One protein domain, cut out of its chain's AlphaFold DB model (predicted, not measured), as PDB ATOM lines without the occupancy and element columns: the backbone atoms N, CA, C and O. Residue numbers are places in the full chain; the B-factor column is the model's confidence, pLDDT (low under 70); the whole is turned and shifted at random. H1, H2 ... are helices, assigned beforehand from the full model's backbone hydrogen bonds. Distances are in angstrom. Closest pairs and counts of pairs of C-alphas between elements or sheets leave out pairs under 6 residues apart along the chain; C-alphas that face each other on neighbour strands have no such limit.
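AT A GLANCE: This is residues 435 to 508 of the 585 residues of the protein "ANKRD50 protein" of Symbiodinium sp. KB8 (UniProt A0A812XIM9). Five short helices gather in a small cluster: H2 and H4 pack on H1 at two separate places, H3 lies near these three, and H5 packs on H3. A broad loop within residues 445 to 467, between H1 and H2, makes one end of the longest axis, and the turn before H4, at Asn 486, makes the other. The printed part has 74 residues with five named helices, in the order H1, H2, H3, H4, H5, and no named strand. The class is all helix, though under half of the residues, 35 of 74, are in named elements. The whole is compact, with a radius of gyration of the C-alphas of 11.1 A, and rounded, with spans of 30 by 25 by 19 A.

IN THESE COORDINATES: H1, residues 435 to 444, is the longest helix, 14.3 A from first to last C-alpha; C-alpha 435 is at (-2.991, 5.988, 1.689). After a long link of 23 residues, H2 takes residues 468 to 475 and measures 10.4 A, with C-alpha 468 at (2.976, 3.127, -5.597). H3, residues 478 to 482, is 6.1 A long. H4, residues 487 to 494, is 10.3 A long. H5, residues 504 to 507, is 5.5 A long and ends with C-alpha 507 at (-7.276, -10.797, 9.524).

HOW THE PARTS SIT: H1 and H2 touch, with Val 435 and Ala 475 as their closest C-alphas, 5.1 A apart. Their lines are about perpendicular, at 85 degrees. H1 also touches H4; their closest C-alphas, of Arg 444 and Cys 494, are 5.8 A apart. These two run the same way at a steep tilt of 49 degrees. H2 and H4 are apart. H3 is close to but not clearly touching H1, H2 and H4, and the C-alpha of Leu 480 is in the closest pair each time: 7.1 A from that of Ser 437, 7.4 A from that of Leu 474 and 7.5 A from that of Val 490. H3 and H5 touch, with the closest C-alphas, of Leu 479 and Leu 507, 6.9 A apart. H5 is close to but not clearly touching H4, where the closest C-alphas, of Ile 493 and Leu 507, are 7.7 A apart. H5 is apart from H1 and H2. In H1, H2, H3 and H4 every O i to N i+4 pair is within hydrogen-bond range; H5, with 4 residues, is too short for such a pair.

THE WHOLE: The two C-alphas farthest apart are those of Gln 461 and Asn 486, at 30.2 A. The printed part runs from 435 to 508 and has no cut. The link from H1 to H2 is long, those from H2 to H3 and from H3 to H4 are tight, and that from H4 to H5, with 9 residues, is short. The mean pLDDT of the printed part is 91.8, and no printed residue is under 70.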
ATOM      1  N   VAL A 435      -4.397   6.009   2.120       94.75
ATOM      2  CA  VAL A 435      -2.991   5.988   1.689       94.75
ATOM      3  C   VAL A 435      -2.044   6.109   2.882       94.75
ATOM      4  O   VAL A 435      -1.114   5.318   2.999       94.75
ATOM      5  N   GLN A 436      -2.293   7.038   3.808       94.56
ATOM      6  CA  GLN A 436      -1.484   7.176   5.026       94.56
ATOM      7  C   GLN A 436      -1.564   5.928   5.916       94.56
ATOM      8  O   GLN A 436      -0.561   5.490   6.474       94.56
ATOM      9  N   SER A 437      -2.743   5.315   6.012       96.19
ATOM     10  CA  SER A 437      -2.942   4.060   6.743       96.19
ATOM     11  C   SER A 437      -2.141   2.924   6.112       96.19
ATOM     12  O   SER A 437      -1.472   2.181   6.821       96.19
ATOM     13  N   ALA A 438      -2.146   2.829   4.779       96.06
ATOM     14  CA  ALA A 438      -1.338   1.867   4.037       96.06
ATOM     15  C   ALA A 438       0.169   2.123   4.202       96.06
ATOM     16  O   ALA A 438       0.935   1.177   4.375       96.06
ATOM     17  N   GLN A 439       0.607   3.385   4.222       94.69
ATOM     18  CA  GLN A 439       2.002   3.742   4.497       94.69
ATOM     19  C   GLN A 439       2.422   3.309   5.902       94.69
ATOM     20  O   GLN A 439       3.461   2.668   6.049       94.69
ATOM     21  N   LEU A 440       1.614   3.619   6.922       95.38
ATOM     22  CA  LEU A 440       1.868   3.188   8.298       95.38
ATOM     23  C   LEU A 440       1.933   1.660   8.382       95.38
ATOM     24  O   LEU A 440       2.860   1.109   8.970       95.38
ATOM     25  N   PHE A 441       0.996   0.981   7.719       96.19
ATOM     26  CA  PHE A 441       0.939  -0.474   7.681       96.19
ATOM     27  C   PHE A 441       2.214  -1.094   7.093       96.19
ATOM     28  O   PHE A 441       2.810  -1.994   7.682       96.19
ATOM     29  N   LEU A 442       2.679  -0.576   5.952       94.69
ATOM     30  CA  LEU A 442       3.901  -1.049   5.297       94.69
ATOM     31  C   LEU A 442       5.159  -0.821   6.136       94.69
ATOM     32  O   LEU A 442       6.100  -1.609   6.025       94.69
ATOM     33  N   LYS A 443       5.198   0.259   6.923       92.94
ATOM     34  CA  LYS A 443       6.319   0.550   7.823       92.94
ATOM     35  C   LYS A 443       6.362  -0.418   9.012       92.94
ATOM     36  O   LYS A 443       7.447  -0.841   9.385       92.94
ATOM     37  N   ARG A 444       5.198  -0.813   9.541       94.50
ATOM     38  CA  ARG A 444       5.071  -1.565  10.803       94.50
ATOM     39  C   ARG A 444       4.944  -3.083  10.673       94.50
ATOM     40  O   ARG A 444       5.105  -3.788  11.663       94.50
ATOM     41  N   MET A 445       4.635  -3.613   9.493       94.06
ATOM     42  CA  MET A 445       4.475  -5.061   9.298       94.06
ATOM     43  C   MET A 445       5.802  -5.839   9.398       94.06
ATOM     44  O   MET A 445       6.850  -5.371   8.955       94.06
ATOM     45  N   HIS A 446       5.750  -7.081   9.895       93.69
ATOM     46  CA  HIS A 446       6.944  -7.904  10.158       93.69
ATOM     47  C   HIS A 446       7.351  -8.847   9.012       93.69
ATOM     48  O   HIS A 446       8.313  -9.606   9.142       93.69
ATOM     49  N   ARG A 447       6.638  -8.837   7.880       93.44
ATOM     50  CA  ARG A 447       7.025  -9.575   6.666       93.44
ATOM     51  C   ARG A 447       6.751  -8.758   5.402       93.44
ATOM     52  O   ARG A 447       5.903  -7.881   5.446       93.44
ATOM     53  N   PRO A 448       7.393  -9.048   4.259       92.56
ATOM     54  CA  PRO A 448       6.983  -8.482   2.976       92.56
ATOM     55  C   PRO A 448       5.557  -8.897   2.581       92.56
ATOM     56  O   PRO A 448       5.068  -9.962   2.986       92.56
ATOM     57  N   LEU A 449       4.912  -8.070   1.756       93.44
ATOM     58  CA  LEU A 449       3.636  -8.406   1.121       93.44
ATOM     59  C   LEU A 449       3.828  -9.462   0.030       93.44
ATOM     60  O   LEU A 449       4.873  -9.517  -0.619       93.44
ATOM     61  N   ARG A 450       2.804 -10.284  -0.174       93.50
ATOM     62  CA  ARG A 450       2.752 -11.388  -1.139       93.50
ATOM     63  C   ARG A 450       1.498 -11.245  -2.014       93.50
ATOM     64  O   ARG A 450       0.529 -10.636  -1.570       93.50
ATOM     65  N   PRO A 451       1.448 -11.834  -3.220       92.00
ATOM     66  CA  PRO A 451       0.245 -11.823  -4.059       92.00
ATOM     67  C   PRO A 451      -1.021 -12.318  -3.340       92.00
ATOM     68  O   PRO A 451      -2.092 -11.734  -3.500       92.00
ATOM     69  N   CYS A 452      -0.892 -13.343  -2.488       91.62
ATOM     70  CA  CYS A 452      -2.000 -13.885  -1.691       91.62
ATOM     71  C   CYS A 452      -2.611 -12.887  -0.692       91.62
ATOM     72  O   CYS A 452      -3.707 -13.123  -0.189       91.62
ATOM     73  N   ASP A 453      -1.931 -11.774  -0.401       92.94
ATOM     74  CA  ASP A 453      -2.459 -10.688   0.427       92.94
ATOM     75  C   ASP A 453      -3.459  -9.801  -0.329       92.94
ATOM     76  O   ASP A 453      -4.150  -9.009   0.297       92.94
ATOM     77  N   PHE A 454      -3.544  -9.923  -1.655       92.56
ATOM     78  CA  PHE A 454      -4.455  -9.135  -2.489       92.56
ATOM     79  C   PHE A 454      -5.460  -9.993  -3.262       92.56
ATOM     80  O   PHE A 454      -6.518  -9.496  -3.639       92.56
ATOM     81  N   GLU A 455      -5.152 -11.273  -3.482       88.88
ATOM     82  CA  GLU A 455      -5.970 -12.212  -4.253       88.88
ATOM     83  C   GLU A 455      -6.042 -13.571  -3.537       88.88
ATOM     84  O   GLU A 455      -5.016 -14.191  -3.262       88.88
ATOM     85  N   GLN A 456      -7.256 -14.066  -3.261       76.44
ATOM     86  CA  GLN A 456      -7.500 -15.238  -2.396       76.44
ATOM     87  C   GLN A 456      -6.906 -16.572  -2.902       76.44
ATOM     88  O   GLN A 456      -6.843 -17.525  -2.136       76.44
ATOM     89  N   ASN A 457      -6.417 -16.636  -4.148       75.81
ATOM     90  CA  ASN A 457      -5.836 -17.841  -4.761       75.81
ATOM     91  C   ASN A 457      -4.427 -17.628  -5.349       75.81
ATOM     92  O   ASN A 457      -3.939 -18.468  -6.104       75.81
ATOM     93  N   ALA A 458      -3.774 -16.500  -5.057       81.88
ATOM     94  CA  ALA A 458      -2.462 -16.194  -5.620       81.88
ATOM     95  C   ALA A 458      -1.306 -16.858  -4.842       81.88
ATOM     96  O   ALA A 458      -1.453 -17.279  -3.695       81.88
ATOM     97  N   SER A 459      -0.129 -16.960  -5.471       76.12
ATOM     98  CA  SER A 459       1.048 -17.607  -4.870       76.12
ATOM     99  C   SER A 459       1.540 -16.879  -3.612       76.12
ATOM    100  O   SER A 459       1.635 -15.652  -3.582       76.12
ATOM    101  N   ALA A 460       1.924 -17.646  -2.590       71.69
ATOM    102  CA  ALA A 460       2.474 -17.135  -1.333       71.69
ATOM    103  C   ALA A 460       4.012 -17.006  -1.326       71.69
ATOM    104  O   ALA A 460       4.583 -16.589  -0.319       71.69
ATOM    105  N   GLN A 461       4.704 -17.394  -2.404       71.94
ATOM    106  CA  GLN A 461       6.167 -17.558  -2.375       71.94
ATOM    107  C   GLN A 461       6.960 -16.313  -2.796       71.94
ATOM    108  O   GLN A 461       8.112 -16.171  -2.393       71.94
ATOM    109  N   ILE A 462       6.371 -15.403  -3.576       82.19
ATOM    110  CA  ILE A 462       7.090 -14.250  -4.138       82.19
ATOM    111  C   ILE A 462       6.760 -12.994  -3.327       82.19
ATOM    112  O   ILE A 462       5.595 -12.630  -3.186       82.19
ATOM    113  N   ALA A 463       7.789 -12.333  -2.796       85.75
ATOM    114  CA  ALA A 463       7.639 -11.032  -2.153       85.75
ATOM    115  C   ALA A 463       7.396  -9.947  -3.207       85.75
ATOM    116  O   ALA A 463       8.101  -9.874  -4.213       85.75
ATOM    117  N   LEU A 464       6.415  -9.086  -2.961       85.94
ATOM    118  CA  LEU A 464       6.126  -7.955  -3.825       85.94
ATOM    119  C   LEU A 464       7.036  -6.768  -3.481       85.94
ATOM    120  O   LEU A 464       7.193  -6.399  -2.313       85.94
ATOM    121  N   ALA A 465       7.629  -6.154  -4.505       85.25
ATOM    122  CA  ALA A 465       8.449  -4.956  -4.349       85.25
ATOM    123  C   ALA A 465       7.568  -3.749  -4.015       85.25
ATOM    124  O   ALA A 465       6.580  -3.519  -4.699       85.25
ATOM    125  N   ARG A 466       7.936  -2.953  -3.004       85.50
ATOM    126  CA  ARG A 466       7.180  -1.751  -2.616       85.50
ATOM    127  C   ARG A 466       7.079  -0.785  -3.804       85.50
ATOM    128  O   ARG A 466       8.075  -0.179  -4.188       85.50
ATOM    129  N   SER A 467       5.878  -0.640  -4.355       87.50
ATOM    130  CA  SER A 467       5.556   0.295  -5.432       87.50
ATOM    131  C   SER A 467       4.335   1.139  -5.063       87.50
ATOM    132  O   SER A 467       3.559   0.784  -4.171       87.50
ATOM    133  N   GLU A 468       4.154   2.262  -5.755       88.19
ATOM    134  CA  GLU A 468       2.976   3.127  -5.597       88.19
ATOM    135  C   GLU A 468       1.669   2.391  -5.939       88.19
ATOM    136  O   GLU A 468       0.638   2.586  -5.292       88.19
ATOM    137  N   GLU A 469       1.730   1.456  -6.889       89.75
ATOM    138  CA  GLU A 469       0.614   0.576  -7.235       89.75
ATOM    139  C   GLU A 469       0.212  -0.313  -6.051       89.75
ATOM    140  O   GLU A 469      -0.968  -0.397  -5.709       89.75
ATOM    141  N   ILE A 470       1.182  -0.925  -5.361       91.44
ATOM    142  CA  ILE A 470       0.905  -1.731  -4.162       91.44
ATOM    143  C   ILE A 470       0.332  -0.871  -3.050       91.44
ATOM    144  O   ILE A 470      -0.592  -1.305  -2.366       91.44
ATOM    145  N   LEU A 471       0.859   0.339  -2.861       93.81
ATOM    146  CA  LEU A 471       0.330   1.259  -1.862       93.81
ATOM    147  C   LEU A 471      -1.141   1.588  -2.147       93.81
ATOM    148  O   LEU A 471      -1.962   1.571  -1.232       93.81
ATOM    149  N   THR A 472      -1.481   1.812  -3.417       94.44
ATOM    150  CA  THR A 472      -2.851   2.083  -3.868       94.44
ATOM    151  C   THR A 472      -3.761   0.870  -3.667       94.44
ATOM    152  O   THR A 472      -4.853   1.008  -3.112       94.44
ATOM    153  N   ARG A 473      -3.303  -0.337  -4.034       94.56
ATOM    154  CA  ARG A 473      -4.046  -1.588  -3.792       94.56
ATOM    155  C   ARG A 473      -4.260  -1.839  -2.302       94.56
ATOM    156  O   ARG A 473      -5.351  -2.223  -1.894       94.56
ATOM    157  N   LEU A 474      -3.240  -1.602  -1.478       95.56
ATOM    158  CA  LEU A 474      -3.314  -1.785  -0.031       95.56
ATOM    159  C   LEU A 474      -4.270  -0.777   0.610       95.56
ATOM    160  O   LEU A 474      -5.068  -1.167   1.456       95.56
ATOM    161  N   ALA A 475      -4.253   0.482   0.171       96.12
ATOM    162  CA  ALA A 475      -5.185   1.509   0.634       96.12
ATOM    163  C   ALA A 475      -6.659   1.123   0.397       96.12
ATOM    164  O   ALA A 475      -7.528   1.505   1.175       96.12
ATOM    165  N   GLN A 476      -6.938   0.336  -0.645       96.12
ATOM    166  CA  GLN A 476      -8.275  -0.174  -0.965       96.12
ATOM    167  C   GLN A 476      -8.576  -1.543  -0.332       96.12
ATOM    168  O   GLN A 476      -9.683  -2.061  -0.476       96.12
ATOM    169  N   HIS A 477      -7.613  -2.154   0.366       96.19
ATOM    170  CA  HIS A 477      -7.765  -3.500   0.903       96.19
ATOM    171  C   HIS A 477      -8.840  -3.537   2.013       96.19
ATOM    172  O   HIS A 477      -8.792  -2.700   2.924       96.19
ATOM    173  N   PRO A 478      -9.762  -4.529   2.025       95.44
ATOM    174  CA  PRO A 478     -10.872  -4.595   2.986       95.44
ATOM    175  C   PRO A 478     -10.447  -4.497   4.454       95.44
ATOM    176  O   PRO A 478     -11.117  -3.842   5.248       95.44
ATOM    177  N   LEU A 479      -9.298  -5.092   4.799       95.44
ATOM    178  CA  LEU A 479      -8.691  -4.967   6.126       95.44
ATOM    179  C   LEU A 479      -8.485  -3.501   6.525       95.44
ATOM    180  O   LEU A 479      -8.934  -3.113   7.591       95.44
ATOM    181  N   LEU A 480      -7.851  -2.672   5.686       95.38
ATOM    182  CA  LEU A 480      -7.588  -1.269   6.034       95.38
ATOM    183  C   LEU A 480      -8.857  -0.419   6.033       95.38
ATOM    184  O   LEU A 480      -8.995   0.457   6.887       95.38
ATOM    185  N   VAL A 481      -9.800  -0.718   5.137       94.94
ATOM    186  CA  VAL A 481     -11.129  -0.087   5.139       94.94
ATOM    187  C   VAL A 481     -11.836  -0.339   6.476       94.94
ATOM    188  O   VAL A 481     -12.389   0.591   7.059       94.94
ATOM    189  N   GLN A 482     -11.752  -1.561   7.015       94.88
ATOM    190  CA  GLN A 482     -12.338  -1.920   8.311       94.88
ATOM    191  C   GLN A 482     -11.712  -1.153   9.491       94.88
ATOM    192  O   GLN A 482     -12.411  -0.861  10.461       94.88
ATOM    193  N   LEU A 483     -10.420  -0.815   9.426       95.00
ATOM    194  CA  LEU A 483      -9.718  -0.072  10.488       95.00
ATOM    195  C   LEU A 483     -10.010   1.435  10.463       95.00
ATOM    196  O   LEU A 483      -9.572   2.155  11.361       95.00
ATOM    197  N   ALA A 484     -10.724   1.918   9.438       94.75
ATOM    198  CA  ALA A 484     -11.219   3.291   9.320       94.75
ATOM    199  C   ALA A 484     -10.153   4.374   9.602       94.75
ATOM    200  O   ALA A 484     -10.451   5.429  10.161       94.75
ATOM    201  N   GLY A 485      -8.893   4.095   9.256       95.00
ATOM    202  CA  GLY A 485      -7.767   5.008   9.450       95.00
ATOM    203  C   GLY A 485      -7.379   5.294  10.905       95.00
ATOM    204  O   GLY A 485      -6.735   6.312  11.162       95.00
ATOM    205  N   ASN A 486      -7.750   4.444  11.869       96.44
ATOM    206  CA  ASN A 486      -7.293   4.562  13.257       96.44
ATOM    207  C   ASN A 486      -5.862   3.989  13.410       96.44
ATOM    208  O   ASN A 486      -5.695   2.770  13.319       96.44
ATOM    209  N   PRO A 487      -4.826   4.813  13.680       96.44
ATOM    210  CA  PRO A 487      -3.436   4.353  13.762       96.44
ATOM    211  C   PRO A 487      -3.199   3.252  14.795       96.44
ATOM    212  O   PRO A 487      -2.469   2.311  14.511       96.44
ATOM    213  N   GLY A 488      -3.826   3.338  15.973       95.12
ATOM    214  CA  GLY A 488      -3.675   2.328  17.022       95.12
ATOM    215  C   GLY A 488      -4.218   0.963  16.601       95.12
ATOM    216  O   GLY A 488      -3.633  -0.066  16.926       95.12
ATOM    217  N   GLN A 489      -5.302   0.940  15.821       95.81
ATOM    218  CA  GLN A 489      -5.830  -0.303  15.254       95.81
ATOM    219  C   GLN A 489      -4.957  -0.830  14.110       95.81
ATOM    220  O   GLN A 489      -4.752  -2.039  14.015       95.81
ATOM    221  N   VAL A 490      -4.422   0.059  13.265       95.81
ATOM    222  CA  VAL A 490      -3.460  -0.301  12.209       95.81
ATOM    223  C   VAL A 490      -2.225  -0.954  12.817       95.81
ATOM    224  O   VAL A 490      -1.871  -2.054  12.401       95.81
ATOM    225  N   ASP A 491      -1.621  -0.340  13.832       94.62
ATOM    226  CA  ASP A 491      -0.440  -0.873  14.513       94.62
ATOM    227  C   ASP A 491      -0.721  -2.240  15.159       94.62
ATOM    228  O   ASP A 491      -0.001  -3.206  14.903       94.62
ATOM    229  N   ALA A 492      -1.837  -2.374  15.885       94.56
ATOM    230  CA  ALA A 492      -2.238  -3.641  16.502       94.56
ATOM    231  C   ALA A 492      -2.427  -4.779  15.480       94.56
ATOM    232  O   ALA A 492      -2.103  -5.935  15.750       94.56
ATOM    233  N   ILE A 493      -2.944  -4.471  14.286       95.50
ATOM    234  CA  ILE A 493      -3.060  -5.450  13.200       95.50
ATOM    235  C   ILE A 493      -1.693  -5.758  12.581       95.50
ATOM    236  O   ILE A 493      -1.421  -6.926  12.306       95.50
ATOM    237  N   CYS A 494      -0.817  -4.765  12.401       94.62
ATOM    238  CA  CYS A 494       0.528  -4.963  11.844       94.62
ATOM    239  C   CYS A 494       1.361  -5.949  12.662       94.62
ATOM    240  O   CYS A 494       2.031  -6.803  12.080       94.62
ATOM    241  N   GLN A 495       1.238  -5.907  13.991       93.75
ATOM    242  CA  GLN A 495       1.902  -6.849  14.902       93.75
ATOM    243  C   GLN A 495       1.512  -8.315  14.636       93.75
ATOM    244  O   GLN A 495       2.274  -9.236  14.923       93.75
ATOM    245  N   ARG A 496       0.340  -8.556  14.034       95.06
ATOM    246  CA  ARG A 496      -0.151  -9.896  13.669       95.06
ATOM    247  C   ARG A 496       0.276 -10.332  12.266       95.06
ATOM    248  O   ARG A 496       0.085 -11.492  11.904       95.06
ATOM    249  N   VAL A 497       0.858  -9.434  11.470       94.94
ATOM    250  CA  VAL A 497       1.361  -9.720  10.119       94.94
ATOM    251  C   VAL A 497       2.770 -10.296  10.220       94.94
ATOM    252  O   VAL A 497       3.774  -9.627   9.974       94.94
ATOM    253  N   THR A 498       2.834 -11.567  10.602       94.12
ATOM    254  CA  THR A 498       4.075 -12.329  10.777       94.12
ATOM    255  C   THR A 498       4.351 -13.239   9.572       94.12
ATOM    256  O   THR A 498       3.460 -13.465   8.743       94.12
ATOM    257  N   PRO A 499       5.571 -13.806   9.440       92.38
ATOM    258  CA  PRO A 499       5.897 -14.784   8.397       92.38
ATOM    259  C   PRO A 499       4.921 -15.968   8.287       92.38
ATOM    260  O   PRO A 499       4.756 -16.501   7.186       92.38
ATOM    261  N   GLN A 500       4.279 -16.350   9.400       91.69
ATOM    262  CA  GLN A 500       3.338 -17.471   9.509       91.69
ATOM    263  C   GLN A 500       1.924 -17.140   9.007       91.69
ATOM    264  O   GLN A 500       1.160 -18.054   8.698       91.69
ATOM    265  N   LEU A 501       1.561 -15.856   8.907       91.69
ATOM    266  CA  LEU A 501       0.257 -15.447   8.394       91.69
ATOM    267  C   LEU A 501       0.163 -15.741   6.891       91.69
ATOM    268  O   LEU A 501       0.974 -15.232   6.107       91.69
ATOM    269  N   ARG A 502      -0.850 -16.520   6.486       90.56
ATOM    270  CA  ARG A 502      -1.042 -16.927   5.084       90.56
ATOM    271  C   ARG A 502      -1.461 -15.755   4.207       90.56
ATOM    272  O   ARG A 502      -0.842 -15.539   3.170       90.56
ATOM    273  N   SER A 503      -2.465 -14.993   4.634       92.44
ATOM    274  CA  SER A 503      -2.976 -13.838   3.891       92.44
ATOM    275  C   SER A 503      -3.492 -12.745   4.827       92.44
ATOM    276  O   SER A 503      -3.949 -13.030   5.932       92.44
ATOM    277  N   LEU A 504      -3.478 -11.490   4.368       94.12
ATOM    278  CA  LEU A 504      -4.179 -10.389   5.038       94.12
ATOM    279  C   LEU A 504      -5.696 -10.606   5.137       94.12
ATOM    280  O   LEU A 504      -6.310 -10.084   6.067       94.12
ATOM    281  N   PHE A 505      -6.300 -11.399   4.244       93.19
ATOM    282  CA  PHE A 505      -7.723 -11.741   4.335       93.19
ATOM    283  C   PHE A 505      -8.063 -12.536   5.602       93.19
ATOM    284  O   PHE A 505      -9.169 -12.390   6.114       93.19
ATOM    285  N   ASP A 506      -7.112 -13.291   6.166       92.00
ATOM    286  CA  ASP A 506      -7.306 -14.034   7.422       92.00
ATOM    287  C   ASP A 506      -7.489 -13.098   8.634       92.00
ATOM    288  O   ASP A 506      -7.952 -13.517   9.695       92.00
ATOM    289  N   LEU A 507      -7.105 -11.823   8.495       93.12
ATOM    290  CA  LEU A 507      -7.276 -10.797   9.524       93.12
ATOM    291  C   LEU A 507      -8.565  -9.983   9.338       93.12
ATOM    292  O   LEU A 507      -8.957  -9.258  10.254       93.12
ATOM    293  N   CYS A 508      -9.241 -10.102   8.190       90.31
ATOM    294  CA  CYS A 508     -10.526  -9.448   7.957       90.31
ATOM    295  C   CYS A 508     -11.588 -10.002   8.918       90.31
ATOM    296  O   CYS A 508     -11.648 -11.198   9.190       90.31
TER     297      CYS A 508